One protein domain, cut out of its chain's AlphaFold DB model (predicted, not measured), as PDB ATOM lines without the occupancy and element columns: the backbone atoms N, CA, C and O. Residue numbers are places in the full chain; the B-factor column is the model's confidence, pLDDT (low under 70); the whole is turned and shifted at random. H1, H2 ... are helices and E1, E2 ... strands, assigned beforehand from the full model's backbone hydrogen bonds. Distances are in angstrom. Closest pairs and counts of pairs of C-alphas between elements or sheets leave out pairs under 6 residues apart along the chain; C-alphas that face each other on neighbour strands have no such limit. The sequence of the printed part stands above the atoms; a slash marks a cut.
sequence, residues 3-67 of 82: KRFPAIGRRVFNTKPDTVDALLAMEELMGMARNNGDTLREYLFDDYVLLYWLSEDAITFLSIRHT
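Overview. This is residues 3 to 67 of the 82 residues of an uncharacterized protein of Candidatus Burkholderia verschuerenii (UniProt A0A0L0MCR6). A twisted sheet of three strands, E1, E2 and E3, makes the body, and a single helix, H1, slants away from it, grazing the sheet with residues 26 to 32 while residues 18 to 24 stick out free. A long opening stretch, residues 3 to 19, begins on the other side of the sheet from H1, passes the edge strand E1, where residues 10 to 11 pair with it, and runs on to the far end of the helix. The printed part has 65 residues with one named helix followed by three named strands, in the order H1 E1 E2 E3; the sheet's order is E1 - E2 - E3, all antiparallel, and the class is mixed, helices and strands. The whole is compact, with a radius of gyration of the C-alphas of 12.0 A, and its outline is only just flat, spanning 35 by 31 by 17 A.

Along the chain. E1 is residues 39 to 45, 18.6 A from first to last C-alpha, and begins with C-alpha 39 at (-7.252, 8.250, -29.204). E2 is residues 48 to 54, 18.2 A long. E3, the longest strand with 8 residues, is residues 59 to 66, 20.0 A long, and ends with C-alpha 66 at (4.041, -3.647, -14.296). H1 is residues 20 to 32, 18.7 A long, and begins with C-alpha 20 at (11.746, 16.644, -23.181).

Arrangement. The three strands form a meander, each strand the antiparallel neighbour of the one before. E1 and E2 are a hairpin, with 156 degrees between their directions; N 41 and O 52 are within hydrogen-bond range at 2.8 A, and N 50 and O 43 at 2.9 A. E2 and E3 are also a hairpin, at 165 degrees, with N 51 and O 63 within range at 2.8 A and N 60 and O 53 at 2.9 A. E3 bends by 61 degrees at residue 62. E1 and E3 are the edge strands, and E2 is the inner strand. Residues 10 to 11 pair antiparallel with residues 41 to 42 of E1. H1 is on the sheet, but only grazes it, with its residues 26 to 32. In H1 every O i to N i+4 pair is within hydrogen-bond range.

Size, cuts and confidence. The two C-alphas farthest apart are those of Arg 4 and Val 20, at 35.4 A. The links E1 to E2 and E2 to E3 are tight, with 2 and 4 residues, and the link H1 to E1 is short, with 6 residues. Residues 18 to 24, of which 20 to 24 belong to H1, stand free. The printed part has no cut. The mean pLDDT of the printed part is 87.6, and no printed residue is under 70.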
ATOM      1  N   LYS A   3     -12.838  -5.038 -24.471       86.25
ATOM      2  CA  LYS A   3     -13.826  -5.389 -25.519       86.25
ATOM      3  C   LYS A   3     -15.236  -4.834 -25.260       86.25
ATOM      4  O   LYS A   3     -16.003  -4.662 -26.194       86.25
ATOM      5  N   ARG A   4     -15.600  -4.620 -23.990       90.81
ATOM      6  CA  ARG A   4     -16.920  -4.117 -23.573       90.81
ATOM      7  C   ARG A   4     -16.908  -2.599 -23.378       90.81
ATOM      8  O   ARG A   4     -17.898  -1.949 -23.678       90.81
ATOM      9  N   PHE A   5     -15.794  -2.062 -22.885       91.62
ATOM     10  CA  PHE A   5     -15.593  -0.644 -22.596       91.62
ATOM     11  C   PHE A   5     -14.272  -0.176 -23.225       91.62
ATOM     12  O   PHE A   5     -13.278  -0.008 -22.521       91.62
ATOM     13  N   PRO A   6     -14.232   0.004 -24.555       90.56
ATOM     14  CA  PRO A   6     -12.998   0.319 -25.279       90.56
ATOM     15  C   PRO A   6     -12.440   1.706 -24.938       90.56
ATOM     16  O   PRO A   6     -11.233   1.927 -24.974       90.56
ATOM     17  N   ALA A   7     -13.316   2.628 -24.540       92.75
ATOM     18  CA  ALA A   7     -12.975   3.988 -24.140       92.75
ATOM     19  C   ALA A   7     -12.613   4.132 -22.648       92.75
ATOM     20  O   ALA A   7     -12.607   5.256 -22.141       92.75
ATOM     21  N   ILE A   8     -12.349   3.030 -21.936       93.06
ATOM     22  CA  ILE A   8     -11.873   3.081 -20.549       93.06
ATOM     23  C   ILE A   8     -10.483   3.739 -20.469       93.06
ATOM     24  O   ILE A   8      -9.769   3.834 -21.463       93.06
ATOM     25  N   GLY A   9     -10.105   4.242 -19.299       89.75
ATOM     26  CA  GLY A   9      -8.814   4.901 -19.119       89.75
ATOM     27  C   GLY A   9      -8.769   6.354 -19.604       89.75
ATOM     28  O   GLY A   9      -9.717   6.898 -20.182       89.75
ATOM     29  N   ARG A  10      -7.644   7.001 -19.314       90.44
ATOM     30  CA  ARG A  10      -7.392   8.426 -19.546       90.44
ATOM     31  C   ARG A  10      -6.866   8.656 -20.962       90.44
ATOM     32  O   ARG A  10      -6.070   7.870 -21.459       90.44
ATOM     33  N   ARG A  11      -7.253   9.769 -21.594       89.62
ATOM     34  CA  ARG A  11      -6.610  10.242 -22.833       89.62
ATOM     35  C   ARG A  11      -5.257  10.875 -22.516       89.62
ATOM     36  O   ARG A  11      -5.200  11.825 -21.735       89.62
ATOM     37  N   VAL A  12      -4.198  10.379 -23.145       83.38
ATOM     38  CA  VAL A  12      -2.817  10.789 -22.841       83.38
ATOM     39  C   VAL A  12      -2.545  12.225 -23.299       83.38
ATOM     40  O   VAL A  12      -2.013  13.020 -22.528       83.38
ATOM     41  N   PHE A  13      -3.045  12.615 -24.476       72.44
ATOM     42  CA  PHE A  13      -2.840  13.955 -25.053       72.44
ATOM     43  C   PHE A  13      -3.508  15.117 -24.302       72.44
ATOM     44  O   PHE A  13      -3.292  16.273 -24.646       72.44
ATOM     45  N   ASN A  14      -4.298  14.851 -23.259       71.62
ATOM     46  CA  ASN A  14      -4.888  15.915 -22.437       71.62
ATOM     47  C   ASN A  14      -3.919  16.468 -21.377       71.62
ATOM     48  O   ASN A  14      -4.319  17.278 -20.542       71.62
ATOM     49  N   THR A  15      -2.662  16.025 -21.381       71.31
ATOM     50  CA  THR A  15      -1.657  16.378 -20.375       71.31
ATOM     51  C   THR A  15      -0.414  16.865 -21.084       71.31
ATOM     52  O   THR A  15       0.068  16.198 -21.994       71.31
ATOM     53  N   LYS A  16       0.110  18.019 -20.674       77.19
ATOM     54  CA  LYS A  16       1.383  18.502 -21.200       77.19
ATOM     55  C   LYS A  16       2.519  17.666 -20.587       77.19
ATOM     56  O   LYS A  16       2.558  17.583 -19.359       77.19
ATOM     57  N   PRO A  17       3.417  17.076 -21.396       83.12
ATOM     58  CA  PRO A  17       4.628  16.444 -20.888       83.12
ATOM     59  C   PRO A  17       5.474  17.444 -20.096       83.12
ATOM     60  O   PRO A  17       5.593  18.612 -20.476       83.12
ATOM     61  N   ASP A  18       6.042  16.985 -18.990       87.19
ATOM     62  CA  ASP A  18       6.913  17.748 -18.092       87.19
ATOM     63  C   ASP A  18       8.408  17.563 -18.406       87.19
ATOM     64  O   ASP A  18       9.243  18.318 -17.911       87.19
ATOM     65  N   THR A  19       8.741  16.605 -19.273       89.19
ATOM     66  CA  THR A  19      10.104  16.298 -19.719       89.19
ATOM     67  C   THR A  19      10.226  16.344 -21.244       89.19
ATOM     68  O   THR A  19       9.248  16.156 -21.972       89.19
ATOM     69  N   VAL A  20      11.445  16.600 -21.737       89.00
ATOM     70  CA  VAL A  20      11.746  16.644 -23.181       89.00
ATOM     71  C   VAL A  20      11.579  15.265 -23.816       89.00
ATOM     72  O   VAL A  20      10.967  15.161 -24.874       89.00
ATOM     73  N   ASP A  21      12.037  14.205 -23.149       86.94
ATOM     74  CA  ASP A  21      11.899  12.836 -23.658       86.94
ATOM     75  C   ASP A  21      10.429  12.439 -23.813       86.94
ATOM     76  O   ASP A  21      10.033  11.884 -24.838       86.94
ATOM     77  N   ALA A  22       9.586  12.784 -22.832       85.94
ATOM     78  CA  ALA A  22       8.152  12.532 -22.922       85.94
ATOM     79  C   ALA A  22       7.483  13.365 -24.026       85.94
ATOM     80  O   ALA A  22       6.542  12.887 -24.657       85.94
ATOM     81  N   LEU A  23       7.964  14.585 -24.289       88.50
ATOM     82  CA  LEU A  23       7.487  15.397 -25.409       88.50
ATOM     83  C   LEU A  23       7.825  14.749 -26.756       88.50
ATOM     84  O   LEU A  23       6.924  14.579 -27.573       88.50
ATOM     85  N   LEU A  24       9.079  14.338 -26.960       90.38
ATOM     86  CA  LEU A  24       9.524  13.683 -28.195       90.38
ATOM     87  C   LEU A  24       8.783  12.364 -28.436       90.38
ATOM     88  O   LEU A  24       8.275  12.128 -29.529       90.38
ATOM     89  N   ALA A  25       8.640  11.536 -27.396       87.06
ATOM     90  CA  ALA A  25       7.861  10.303 -27.480       87.06
ATOM     91  C   ALA A  25       6.390  10.586 -27.827       87.06
ATOM     92  O   ALA A  25       5.771   9.846 -28.592       87.06
ATOM     93  N   MET A  26       5.814  11.666 -27.291       85.62
ATOM     94  CA  MET A  26       4.446  12.067 -27.610       85.62
ATOM     95  C   MET A  26       4.307  12.520 -29.068       85.62
ATOM     96  O   MET A  26       3.316  12.170 -29.708       85.62
ATOM     97  N   GLU A  27       5.278  13.259 -29.607       87.62
ATOM     98  CA  GLU A  27       5.319  13.649 -31.023       87.62
ATOM     99  C   GLU A  27       5.414  12.433 -31.949       87.62
ATOM    100  O   GLU A  27       4.643  12.326 -32.905       87.62
ATOM    101  N   GLU A  28       6.282  11.474 -31.626       88.06
ATOM    102  CA  GLU A  28       6.400  10.214 -32.364       88.06
ATOM    103  C   GLU A  28       5.085   9.422 -32.337       88.06
ATOM    104  O   GLU A  28       4.594   8.972 -33.375       88.06
ATOM    105  N   LEU A  29       4.459   9.309 -31.160       87.50
ATOM    106  CA  LEU A  29       3.162   8.653 -31.005       87.50
ATOM    107  C   LEU A  29       2.087   9.338 -31.852       87.50
ATOM    108  O   LEU A  29       1.345   8.651 -32.552       87.50
ATOM    109  N   MET A  30       2.015  10.671 -31.847       84.69
ATOM    110  CA  MET A  30       1.082  11.409 -32.707       84.69
ATOM    111  C   MET A  30       1.322  11.126 -34.196       84.69
ATOM    112  O   MET A  30       0.353  10.986 -34.940       84.69
ATOM    113  N   GLY A  31       2.577  10.971 -34.623       85.75
ATOM    114  CA  GLY A  31       2.926  10.585 -35.995       85.75
ATOM    115  C   GLY A  31       2.490   9.166 -36.388       85.75
ATOM    116  O   GLY A  31       2.308   8.890 -37.572       85.75
ATOM    117  N   MET A  32       2.284   8.270 -35.419       84.38
ATOM    118  CA  MET A  32       1.796   6.905 -35.660       84.38
ATOM    119  C   MET A  32       0.268   6.791 -35.740       84.38
ATOM    120  O   MET A  32      -0.235   5.726 -36.117       84.38
ATOM    121  N   ALA A  33      -0.476   7.840 -35.375       82.19
ATOM    122  CA  ALA A  33      -1.931   7.841 -35.488       82.19
ATOM    123  C   ALA A  33      -2.336   7.632 -36.954       82.19
ATOM    124  O   ALA A  33      -1.843   8.312 -37.854       82.19
ATOM    125  N   ARG A  34      -3.219   6.661 -37.210       76.69
ATOM    126  CA  ARG A  34      -3.578   6.272 -38.581       76.69
ATOM    127  C   ARG A  34      -4.721   7.112 -39.121       76.69
ATOM    128  O   ARG A  34      -4.763   7.363 -40.320       76.69
ATOM    129  N   ASN A  35      -5.626   7.543 -38.243       78.69
ATOM    130  CA  ASN A  35      -6.812   8.302 -38.610       78.69
ATOM    131  C   ASN A  35      -7.029   9.517 -37.704       78.69
ATOM    132  O   ASN A  35      -6.735   9.500 -36.505       78.69
ATOM    133  N   ASN A  36      -7.654  10.553 -38.272       71.62
ATOM    134  CA  ASN A  36      -8.200  11.665 -37.497       71.62
ATOM    135  C   ASN A  36      -9.295  11.138 -36.561       71.62
ATOM    136  O   ASN A  36     -10.388  10.801 -37.009       71.62
ATOM    137  N   GLY A  37      -9.001  11.084 -35.264       82.19
ATOM    138  CA  GLY A  37      -9.924  10.588 -34.241       82.19
ATOM    139  C   GLY A  37      -9.384   9.414 -33.430       82.19
ATOM    140  O   GLY A  37      -9.976   9.096 -32.397       82.19
ATOM    141  N   ASP A  38      -8.253   8.825 -33.831       89.25
ATOM    142  CA  ASP A  38      -7.555   7.843 -33.004       89.25
ATOM    143  C   ASP A  38      -7.206   8.472 -31.648       89.25
ATOM    144  O   ASP A  38      -6.683   9.586 -31.556       89.25
ATOM    145  N   THR A  39      -7.519   7.764 -30.562       91.19
ATOM    146  CA  THR A  39      -7.252   8.250 -29.204       91.19
ATOM    147  C   THR A  39      -6.218   7.385 -28.510       91.19
ATOM    148  O   THR A  39      -6.424   6.185 -28.332       91.19
ATOM    149  N   LEU A  40      -5.120   8.011 -28.079       91.94
ATOM    150  CA  LEU A  40      -4.120   7.371 -27.235       91.94
ATOM    151  C   LEU A  40      -4.629   7.341 -25.797       91.94
ATOM    152  O   LEU A  40      -4.979   8.384 -25.226       91.94
ATOM    153  N   ARG A  41      -4.689   6.143 -25.223       92.56
ATOM    154  CA  ARG A  41      -5.281   5.895 -23.914       92.56
ATOM    155  C   ARG A  41      -4.342   5.143 -22.997       92.56
ATOM    156  O   ARG A  41      -3.659   4.212 -23.409       92.56
ATOM    157  N   GLU A  42      -4.382   5.548 -21.740       92.56
ATOM    158  CA  GLU A  42      -3.707   4.907 -20.625       92.56
ATOM    159  C   GLU A  42      -4.762   4.289 -19.705       92.56
ATOM    160  O   GLU A  42      -5.671   4.975 -19.226       92.56
ATOM    161  N   TYR A  43      -4.655   2.986 -19.468       93.38
ATOM    162  CA  TYR A  43      -5.535   2.250 -18.574       93.38
ATOM    163  C   TYR A  43      -4.726   1.564 -17.479       93.38
ATOM    164  O   TYR A  43      -3.892   0.704 -17.758       93.38
ATOM    165  N   LEU A  44      -5.006   1.949 -16.234       91.19
ATOM    166  CA  LEU A  44      -4.451   1.320 -15.045       91.19
ATOM    167  C   LEU A  44      -5.395   0.205 -14.604       91.19
ATOM    168  O   LEU A  44      -6.588   0.444 -14.396       91.19
ATOM    169  N   PHE A  45      -4.861  -0.999 -14.449       88.44
ATOM    170  CA  PHE A  45      -5.584  -2.110 -13.850       88.44
ATOM    171  C   PHE A  45      -4.645  -2.917 -12.971       88.44
ATOM    172  O   PHE A  45      -3.597  -3.362 -13.430       88.44
ATOM    173  N   ASP A  46      -5.061  -3.119 -11.722       88.69
ATOM    174  CA  ASP A  46      -4.236  -3.776 -10.712       88.69
ATOM    175  C   ASP A  46      -2.854  -3.097 -10.631       88.69
ATOM    176  O   ASP A  46      -2.784  -1.872 -10.503       88.69
ATOM    177  N   ASP A  47      -1.775  -3.858 -10.799       90.25
ATOM    178  CA  ASP A  47      -0.402  -3.363 -10.835       90.25
ATOM    179  C   ASP A  47       0.137  -3.179 -12.264       90.25
ATOM    180  O   ASP A  47       1.342  -3.230 -12.494       90.25
ATOM    181  N   TYR A  48      -0.733  -2.973 -13.255       89.38
ATOM    182  CA  TYR A  48      -0.332  -2.774 -14.646       89.38
ATOM    183  C   TYR A  48      -0.823  -1.446 -15.217       89.38
ATOM    184  O   TYR A  48      -1.959  -1.018 -15.010       89.38
ATOM    185  N   VAL A  49       0.039  -0.828 -16.022       91.38
ATOM    186  CA  VAL A  49      -0.300   0.284 -16.911       91.38
ATOM    187  C   VAL A  49      -0.297  -0.238 -18.340       91.38
ATOM    188  O   VAL A  49       0.709  -0.764 -18.820       91.38
ATOM    189  N   LEU A  50      -1.425  -0.081 -19.030       93.12
ATOM    190  CA  LEU A  50      -1.573  -0.366 -20.452       93.12
ATOM    191  C   LEU A  50      -1.718   0.932 -21.237       93.12
ATOM    192  O   LEU A  50      -2.648   1.705 -21.009       93.12
ATOM    193  N   LEU A  51      -0.849   1.102 -22.227       93.19
ATOM    194  CA  LEU A  51      -0.931   2.139 -23.240       93.19
ATOM    195  C   LEU A  51      -1.475   1.539 -24.541       93.19
ATOM    196  O   LEU A  51      -0.968   0.519 -25.022       93.19
ATOM    197  N   TYR A  52      -2.500   2.157 -25.121       93.94
ATOM    198  CA  TYR A  52      -3.130   1.651 -26.337       93.94
ATOM    199  C   TYR A  52      -3.777   2.741 -27.192       93.94
ATOM    200  O   TYR A  52      -4.225   3.771 -26.688       93.94
ATOM    201  N   TRP A  53      -3.873   2.478 -28.494       93.56
ATOM    202  CA  TRP A  53      -4.701   3.244 -29.418       93.56
ATOM    203  C   TRP A  53      -6.110   2.682 -29.467       93.56
ATOM    204  O   TRP A  53      -6.304   1.474 -29.622       93.56
ATOM    205  N   LEU A  54      -7.087   3.576 -29.388       93.62
ATOM    206  CA  LEU A  54      -8.465   3.293 -29.743       93.62
ATOM    207  C   LEU A  54      -8.807   4.024 -31.040       93.62
ATOM    208  O   LEU A  54      -8.864   5.257 -31.034       93.62
ATOM    209  N   SER A  55      -9.065   3.255 -32.091       91.25
ATOM    210  CA  SER A  55      -9.686   3.713 -33.334       91.25
ATOM    211  C   SER A  55     -11.147   3.248 -33.396       91.25
ATOM    212  O   SER A  55     -11.635   2.584 -32.479       91.25
ATOM    213  N   GLU A  56     -11.864   3.611 -34.460       88.19
ATOM    214  CA  GLU A  56     -13.252   3.177 -34.674       88.19
ATOM    215  C   GLU A  56     -13.365   1.646 -34.793       88.19
ATOM    216  O   GLU A  56     -14.224   1.032 -34.159       88.19
ATOM    217  N   ASP A  57     -12.432   1.029 -35.520       88.88
ATOM    218  CA  ASP A  57     -12.498  -0.394 -35.867       88.88
ATOM    219  C   ASP A  57     -11.646  -1.296 -34.965       88.88
ATOM    220  O   ASP A  57     -11.803  -2.521 -34.977       88.88
ATOM    221  N   ALA A  58     -10.699  -0.728 -34.208       91.06
ATOM    222  CA  ALA A  58      -9.690  -1.522 -33.520       91.06
ATOM    223  C   ALA A  58      -9.173  -0.917 -32.208       91.06
ATOM    224  O   ALA A  58      -9.160   0.290 -31.969       91.06
ATOM    225  N   ILE A  59      -8.668  -1.821 -31.367       93.06
ATOM    226  CA  ILE A  59      -7.863  -1.501 -30.192       93.06
ATOM    227  C   ILE A  59      -6.458  -2.041 -30.459       93.06
ATOM    228  O   ILE A  59      -6.287  -3.254 -30.586       93.06
ATOM    229  N   THR A  60      -5.461  -1.160 -30.519       92.06
ATOM    230  CA  THR A  60      -4.059  -1.541 -30.744       92.06
ATOM    231  C   THR A  60      -3.260  -1.326 -29.469       92.06
ATOM    232  O   THR A  60      -3.095  -0.192 -29.023       92.06
ATOM    233  N   PHE A  61      -2.755  -2.403 -28.871       93.12
ATOM    234  CA  PHE A  61      -1.903  -2.317 -27.685       93.12
ATOM    235  C   PHE A  61      -0.488  -1.882 -28.061       93.12
ATOM    236  O   PHE A  61       0.107  -2.442 -28.978       93.12
ATOM    237  N   LEU A  62       0.034  -0.885 -27.346       91.06
ATOM    238  CA  LEU A  62       1.369  -0.331 -27.571       91.06
ATOM    239  C   LEU A  62       2.364  -0.828 -26.531       91.06
ATOM    240  O   LEU A  62       3.477  -1.222 -26.862       91.06
ATOM    241  N   SER A  63       1.973  -0.791 -25.260       89.62
ATOM    242  CA  SER A  63       2.841  -1.186 -24.157       89.62
ATOM    243  C   SER A  63       2.008  -1.618 -22.965       89.62
ATOM    244  O   SER A  63       0.997  -0.994 -22.655       89.62
ATOM    245  N   ILE A  64       2.455  -2.666 -22.284       91.44
ATOM    246  CA  ILE A  64       1.964  -3.066 -20.972       91.44
ATOM    247  C   ILE A  64       3.167  -3.133 -20.037       91.44
ATOM    248  O   ILE A  64       4.182  -3.737 -20.382       91.44
ATOM    249  N   ARG A  65       3.078  -2.474 -18.883       88.44
ATOM    250  CA  ARG A  65       4.159  -2.421 -17.892       88.44
ATOM    251  C   ARG A  65       3.611  -2.695 -16.505       88.44
ATOM    252  O   ARG A  65       2.523  -2.223 -16.186       88.44
ATOM    253  N   HIS A  66       4.364  -3.431 -15.699       86.88
ATOM    254  CA  HIS A  66       4.041  -3.647 -14.296       86.88
ATOM    255  C   HIS A  66       4.549  -2.457 -13.468       86.88
ATOM    256  O   HIS A  66       5.716  -2.091 -13.556       86.88
ATOM    257  N   THR A  67       3.685  -1.823 -12.680       77.62
ATOM    258  CA  THR A  67       3.996  -0.606 -11.914       77.62
ATOM    259  C   THR A  67       4.844  -0.878 -10.679       77.62
ATOM    260  O   THR A  67       5.495   0.037 -10.180       77.62
TER     261      THR A  67